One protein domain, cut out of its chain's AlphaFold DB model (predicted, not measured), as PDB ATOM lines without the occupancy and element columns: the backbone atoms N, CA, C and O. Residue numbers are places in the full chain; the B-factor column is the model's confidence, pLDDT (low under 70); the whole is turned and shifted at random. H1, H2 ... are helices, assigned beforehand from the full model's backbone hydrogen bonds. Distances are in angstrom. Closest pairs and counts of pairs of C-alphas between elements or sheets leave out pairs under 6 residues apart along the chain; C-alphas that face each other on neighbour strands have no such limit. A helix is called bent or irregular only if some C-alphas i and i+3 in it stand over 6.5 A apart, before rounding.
ATOM      1  N   PRO A 465       7.033  30.429  34.378       79.62
ATOM      2  CA  PRO A 465       6.450  31.646  33.803       79.62
ATOM      3  C   PRO A 465       7.285  32.278  32.683       79.62
ATOM      4  O   PRO A 465       6.707  32.828  31.746       79.62
ATOM      5  N   LYS A 466       8.624  32.149  32.704       82.44
ATOM      6  CA  LYS A 466       9.461  32.643  31.593       82.44
ATOM      7  C   LYS A 466       9.132  31.948  30.267       82.44
ATOM      8  O   LYS A 466       9.057  32.628  29.257       82.44
ATOM      9  N   GLY A 467       8.804  30.651  30.272       84.31
ATOM     10  CA  GLY A 467       8.465  29.920  29.045       84.31
ATOM     11  C   GLY A 467       7.192  30.435  28.361       84.31
ATOM     12  O   GLY A 467       7.098  30.420  27.134       84.31
ATOM     13  N   VAL A 468       6.231  30.957  29.136       86.25
ATOM     14  CA  VAL A 468       5.050  31.651  28.595       86.25
ATOM     15  C   VAL A 468       5.471  32.958  27.915       86.25
ATOM     16  O   VAL A 468       5.045  33.231  26.792       86.25
ATOM     17  N   VAL A 469       6.345  33.740  28.559       88.69
ATOM     18  CA  VAL A 469       6.892  34.988  28.000       88.69
ATOM     19  C   VAL A 469       7.696  34.714  26.727       88.69
ATOM     20  O   VAL A 469       7.467  35.388  25.728       88.69
ATOM     21  N   ASP A 470       8.545  33.685  26.708       88.00
ATOM     22  CA  ASP A 470       9.335  33.283  25.539       88.00
ATOM     23  C   ASP A 470       8.432  32.894  24.356       88.00
ATOM     24  O   ASP A 470       8.669  33.304  23.216       88.00
ATOM     25  N   MET A 471       7.346  32.148  24.607       86.75
ATOM     26  CA  MET A 471       6.345  31.817  23.585       86.75
ATOM     27  C   MET A 471       5.641  33.068  23.041       86.75
ATOM     28  O   MET A 471       5.510  33.210  21.821       86.75
ATOM     29  N   VAL A 472       5.234  33.995  23.914       88.75
ATOM     30  CA  VAL A 472       4.608  35.270  23.521       88.75
ATOM     31  C   VAL A 472       5.587  36.143  22.734       88.75
ATOM     32  O   VAL A 472       5.231  36.640  21.669       88.75
ATOM     33  N   GLN A 473       6.837  36.273  23.176       89.56
ATOM     34  CA  GLN A 473       7.881  37.054  22.508       89.56
ATOM     35  C   GLN A 473       8.251  36.464  21.138       89.56
ATOM     36  O   GLN A 473       8.519  37.207  20.191       89.56
ATOM     37  N   LYS A 474       8.231  35.135  20.987       90.44
ATOM     38  CA  LYS A 474       8.468  34.447  19.709       90.44
ATOM     39  C   LYS A 474       7.288  34.615  18.744       90.44
ATOM     40  O   LYS A 474       7.506  34.860  17.556       90.44
ATOM     41  N   GLY A 475       6.053  34.579  19.254       89.25
ATOM     42  CA  GLY A 475       4.843  34.933  18.504       89.25
ATOM     43  C   GLY A 475       4.818  36.406  18.076       89.25
ATOM     44  O   GLY A 475       4.513  36.706  16.922       89.25
ATOM     45  N   TRP A 476       5.228  37.316  18.962       85.62
ATOM     46  CA  TRP A 476       5.354  38.750  18.692       85.62
ATOM     47  C   TRP A 476       6.381  39.033  17.592       85.62
ATOM     48  O   TRP A 476       6.052  39.692  16.612       85.62
ATOM     49  N   HIS A 477       7.586  38.458  17.663       87.38
ATOM     50  CA  HIS A 477       8.577  38.594  16.587       87.38
ATOM     51  C   HIS A 477       8.078  38.054  15.240       87.38
ATOM     52  O   HIS A 477       8.367  38.651  14.199       87.38
ATOM     53  N   TRP A 478       7.308  36.960  15.234       86.00
ATOM     54  CA  TRP A 478       6.669  36.457  14.016       86.00
ATOM     55  C   TRP A 478       5.618  37.439  13.478       86.00
ATOM     56  O   TRP A 478       5.649  37.760  12.290       86.00
ATOM     57  N   TYR A 479       4.752  37.984  14.342       82.69
ATOM     58  CA  TYR A 479       3.763  39.004  13.978       82.69
ATOM     59  C   TYR A 479       4.435  40.265  13.411       82.69
ATOM     60  O   TYR A 479       4.108  40.696  12.307       82.69
ATOM     61  N   CYS A 480       5.443  40.809  14.095       79.56
ATOM     62  CA  CYS A 480       6.196  41.980  13.646       79.56
ATOM     63  C   CYS A 480       6.887  41.728  12.296       79.56
ATOM     64  O   CYS A 480       6.785  42.552  11.385       79.56
ATOM     65  N   ARG A 481       7.514  40.558  12.100       82.69
ATOM     66  CA  ARG A 481       8.103  40.169  10.806       82.69
ATOM     67  C   ARG A 481       7.054  40.006   9.696       82.69
ATOM     68  O   ARG A 481       7.374  40.256   8.538       82.69
ATOM     69  N   LYS A 482       5.827  39.595  10.028       80.06
ATOM     70  CA  LYS A 482       4.744  39.334   9.066       80.06
ATOM     71  C   LYS A 482       3.939  40.584   8.686       80.06
ATOM     72  O   LYS A 482       3.531  40.682   7.531       80.06
ATOM     73  N   TYR A 483       3.718  41.505   9.626       72.12
ATOM     74  CA  TYR A 483       2.770  42.621   9.484       72.12
ATOM     75  C   TYR A 483       3.380  44.019   9.657       72.12
ATOM     76  O   TYR A 483       2.801  44.975   9.154       72.12
ATOM     77  N   ILE A 484       4.535  44.160  10.324       72.06
ATOM     78  CA  ILE A 484       5.213  45.459  10.508       72.06
ATOM     79  C   ILE A 484       6.364  45.615   9.502       72.06
ATOM     80  O   ILE A 484       6.455  46.635   8.825       72.06
ATOM     81  N   HIS A 485       7.187  44.581   9.304       68.88
ATOM     82  CA  HIS A 485       8.296  44.582   8.333       68.88
ATOM     83  C   HIS A 485       7.868  44.314   6.874       68.88
ATOM     84  O   HIS A 485       8.569  43.655   6.103       68.88
ATOM     85  N   VAL A 486       6.719  44.849   6.460       72.62
ATOM     86  CA  VAL A 486       6.337  44.909   5.043       72.62
ATOM     87  C   VAL A 486       7.241  45.907   4.302       72.62
ATOM     88  O   VAL A 486       7.428  47.041   4.735       72.62
ATOM     89  N   ARG A 487       7.830  45.480   3.171       67.12
ATOM     90  CA  ARG A 487       8.879  46.220   2.419       67.12
ATOM     91  C   ARG A 487       8.460  47.594   1.865       67.12
ATOM     92  O   ARG A 487       9.318  48.375   1.467       67.12
ATOM     93  N   LYS A 488       7.160  47.886   1.832       67.69
ATOM     94  CA  LYS A 488       6.588  49.238   1.909       67.69
ATOM     95  C   LYS A 488       5.735  49.247   3.180       67.69
ATOM     96  O   LYS A 488       4.999  48.283   3.385       67.69
ATOM     97  N   GLY A 489       5.835  50.292   4.005       63.72
ATOM     98  CA  GLY A 489       5.186  50.375   5.321       63.72
ATOM     99  C   GLY A 489       3.656  50.355   5.245       63.72
ATOM    100  O   GLY A 489       3.013  51.396   5.186       63.72
ATOM    101  N   GLY A 490       3.072  49.158   5.218       71.31
ATOM    102  CA  GLY A 490       1.637  48.944   5.083       71.31
ATOM    103  C   GLY A 490       0.895  49.200   6.391       71.31
ATOM    104  O   GLY A 490       1.016  48.428   7.342       71.31
ATOM    105  N   VAL A 491       0.059  50.240   6.402       79.44
ATOM    106  CA  VAL A 491      -0.732  50.685   7.566       79.44
ATOM    107  C   VAL A 491      -1.567  49.558   8.194       79.44
ATOM    108  O   VAL A 491      -1.780  49.569   9.401       79.44
ATOM    109  N   GLY A 492      -1.983  48.544   7.424       83.62
ATOM    110  CA  GLY A 492      -2.819  47.436   7.903       83.62
ATOM    111  C   GLY A 492      -2.285  46.694   9.138       83.62
ATOM    112  O   GLY A 492      -3.074  46.353  10.016       83.62
ATOM    113  N   GLY A 493      -0.966  46.499   9.271       85.19
ATOM    114  CA  GLY A 493      -0.386  45.833  10.448       85.19
ATOM    115  C   GLY A 493      -0.494  46.656  11.737       85.19
ATOM    116  O   GLY A 493      -0.721  46.099  12.814       85.19
ATOM    117  N   LEU A 494      -0.390  47.983  11.613       85.62
ATOM    118  CA  LEU A 494      -0.587  48.940  12.704       85.62
ATOM    119  C   LEU A 494      -2.081  49.170  12.983       85.62
ATOM    120  O   LEU A 494      -2.480  49.255  14.139       85.62
ATOM    121  N   GLY A 495      -2.917  49.187  11.942       90.94
ATOM    122  CA  GLY A 495      -4.374  49.280  12.046       90.94
ATOM    123  C   GLY A 495      -4.993  48.082  12.770       90.94
ATOM    124  O   GLY A 495      -5.832  48.274  13.645       90.94
ATOM    125  N   MET A 496      -4.528  46.857  12.494       88.06
ATOM    126  CA  MET A 496      -4.910  45.671  13.274       88.06
ATOM    127  C   MET A 496      -4.473  45.776  14.740       88.06
ATOM    128  O   MET A 496      -5.236  45.394  15.627       88.06
ATOM    129  N   LEU A 497      -3.282  46.325  15.007       89.56
ATOM    130  CA  LEU A 497      -2.795  46.528  16.373       89.56
ATOM    131  C   LEU A 497      -3.665  47.542  17.138       89.56
ATOM    132  O   LEU A 497      -4.057  47.286  18.274       89.56
ATOM    133  N   LEU A 498      -4.009  48.660  16.493       93.19
ATOM    134  CA  LEU A 498      -4.843  49.719  17.059       93.19
ATOM    135  C   LEU A 498      -6.291  49.255  17.275       93.19
ATOM    136  O   LEU A 498      -6.852  49.502  18.337       93.19
ATOM    137  N   ALA A 499      -6.872  48.516  16.325       94.75
ATOM    138  CA  ALA A 499      -8.189  47.903  16.489       94.75
ATOM    139  C   ALA A 499      -8.205  46.899  17.657       94.75
ATOM    140  O   ALA A 499      -9.120  46.925  18.481       94.75
ATOM    141  N   GLY A 500      -7.162  46.071  17.783       95.06
ATOM    142  CA  GLY A 500      -6.969  45.187  18.934       95.06
ATOM    143  C   GLY A 500      -6.882  45.959  20.253       95.06
ATOM    144  O   GLY A 500      -7.563  45.603  21.213       95.06
ATOM    145  N   TYR A 501      -6.117  47.054  20.292       94.62
ATOM    146  CA  TYR A 501      -6.016  47.925  21.465       94.62
ATOM    147  C   TYR A 501      -7.360  48.573  21.833       94.62
ATOM    148  O   TYR A 501      -7.734  48.553  23.003       94.62
ATOM    149  N   CYS A 502      -8.136  49.064  20.862       94.88
ATOM    150  CA  CYS A 502      -9.485  49.581  21.104       94.88
ATOM    151  C   CYS A 502     -10.428  48.513  21.684       94.88
ATOM    152  O   CYS A 502     -11.203  48.825  22.586       94.88
ATOM    153  N   VAL A 503     -10.348  47.257  21.230       95.00
ATOM    154  CA  VAL A 503     -11.164  46.154  21.771       95.00
ATOM    155  C   VAL A 503     -10.715  45.748  23.180       95.00
ATOM    156  O   VAL A 503     -11.560  45.578  24.054       95.00
ATOM    157  N   LEU A 504      -9.408  45.639  23.445       93.38
ATOM    158  CA  LEU A 504      -8.886  45.354  24.791       93.38
ATOM    159  C   LEU A 504      -9.222  46.483  25.775       93.38
ATOM    160  O   LEU A 504      -9.700  46.217  26.877       93.38
ATOM    161  N   GLY A 505      -9.042  47.735  25.345       93.38
ATOM    162  CA  GLY A 505      -9.467  48.923  26.074       93.38
ATOM    163  C   GLY A 505     -10.962  48.886  26.370       93.38
ATOM    164  O   GLY A 505     -11.347  49.030  27.525       93.38
ATOM    165  N   TYR A 506     -11.805  48.592  25.373       92.31
ATOM    166  CA  TYR A 506     -13.250  48.433  25.557       92.31
ATOM    167  C   TYR A 506     -13.608  47.316  26.547       92.31
ATOM    168  O   TYR A 506     -14.492  47.523  27.369       92.31
ATOM    169  N   ILE A 507     -12.927  46.165  26.537       91.94
ATOM    170  CA  ILE A 507     -13.178  45.072  27.496       91.94
ATOM    171  C   ILE A 507     -12.820  45.499  28.928       91.94
ATOM    172  O   ILE A 507     -13.597  45.254  29.856       91.94
ATOM    173  N   TRP A 508     -11.690  46.189  29.119       90.44
ATOM    174  CA  TRP A 508     -11.318  46.749  30.421       90.44
ATOM    175  C   TRP A 508     -12.332  47.810  30.871       90.44
ATOM    176  O   TRP A 508     -12.812  47.768  32.006       90.44
ATOM    177  N   ASN A 509     -12.741  48.705  29.965       86.56
ATOM    178  CA  ASN A 509     -13.753  49.730  30.222       86.56
ATOM    179  C   ASN A 509     -15.109  49.116  30.586       86.56
ATOM    180  O   ASN A 509     -15.730  49.519  31.563       86.56
ATOM    181  N   TYR A 510     -15.534  48.083  29.859       84.00
ATOM    182  CA  TYR A 510     -16.782  47.365  30.090       84.00
ATOM    183  C   TYR A 510     -16.849  46.785  31.508       84.00
ATOM    184  O   TYR A 510     -17.922  46.773  32.105       84.00
ATOM    185  N   SER A 511     -15.715  46.394  32.103       79.75
ATOM    186  CA  SER A 511     -15.679  45.972  33.509       79.75
ATOM    187  C   SER A 511     -16.066  47.089  34.493       79.75
ATOM    188  O   SER A 511     -16.716  46.800  35.501       79.75
ATOM    189  N   HIS A 512     -15.738  48.357  34.206       75.56
ATOM    190  CA  HIS A 512     -16.178  49.495  35.018       75.56
ATOM    191  C   HIS A 512     -17.618  49.890  34.648       75.56
ATOM    192  O   HIS A 512     -18.495  49.849  35.506       75.56
ATOM    193  N   THR A 513     -17.900  50.165  33.367       74.25
ATOM    194  CA  THR A 513     -19.174  50.762  32.918       74.25
ATOM    195  C   THR A 513     -20.380  49.848  33.159       74.25
ATOM    196  O   THR A 513     -21.498  50.325  33.354       74.25
TER     197      THR A 513
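AT A GLANCE: This is residues 465 to 513 of the 522 residues of the protein "ATP synthase membrane subunit f" of Cynoglossus semilaevis (UniProt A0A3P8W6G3). Two long helices, H1 and H2, meet near their ends and open as a flat V, with a short loop at the corner. Residues 465 to 478 of H1 and 498 to 513 of H2 stand free as the two arms. The printed part has 49 residues with two named helices and no named strand, and its class is all helix. It is only just loose, close to extended, with a radius of gyration of the C-alphas of 14.0 A and spans of 42 by 32 by 7 A.

IN THESE COORDINATES: H1, residues 465 to 484, begins with C-alpha 465 at (6.450, 31.646, 33.803) and is 27.1 A long from first to last C-alpha. H1 is neither bent nor irregular, but only just: C-alphas 481 and 484 are 6.0 A apart. H2, residues 492 to 513, is 30.1 A long and ends with C-alpha 513 at (-19.174, 50.762, 32.918).

HOW THE PARTS SIT: H1 touches H2 with residues 483 to 484 alone, and H2 touches H1 with residues 492 to 494 alone. Their closest C-alphas, those of Tyr 483 and Gly 493, are 4.6 A apart. They run opposite ways at a steep tilt of 47 degrees. Every O i to N i+4 pair is within hydrogen-bond range in H1, and 17 of 18 are in H2.

THE WHOLE: The two C-alphas farthest apart, those of Arg 487 and Thr 513, are 41.7 A apart. The printed part has no cut, and the link from H1 to H2, 7 residues, is short. The mean pLDDT of the printed part is 84.2; residue 485 and residues 487 to 489 are under 70.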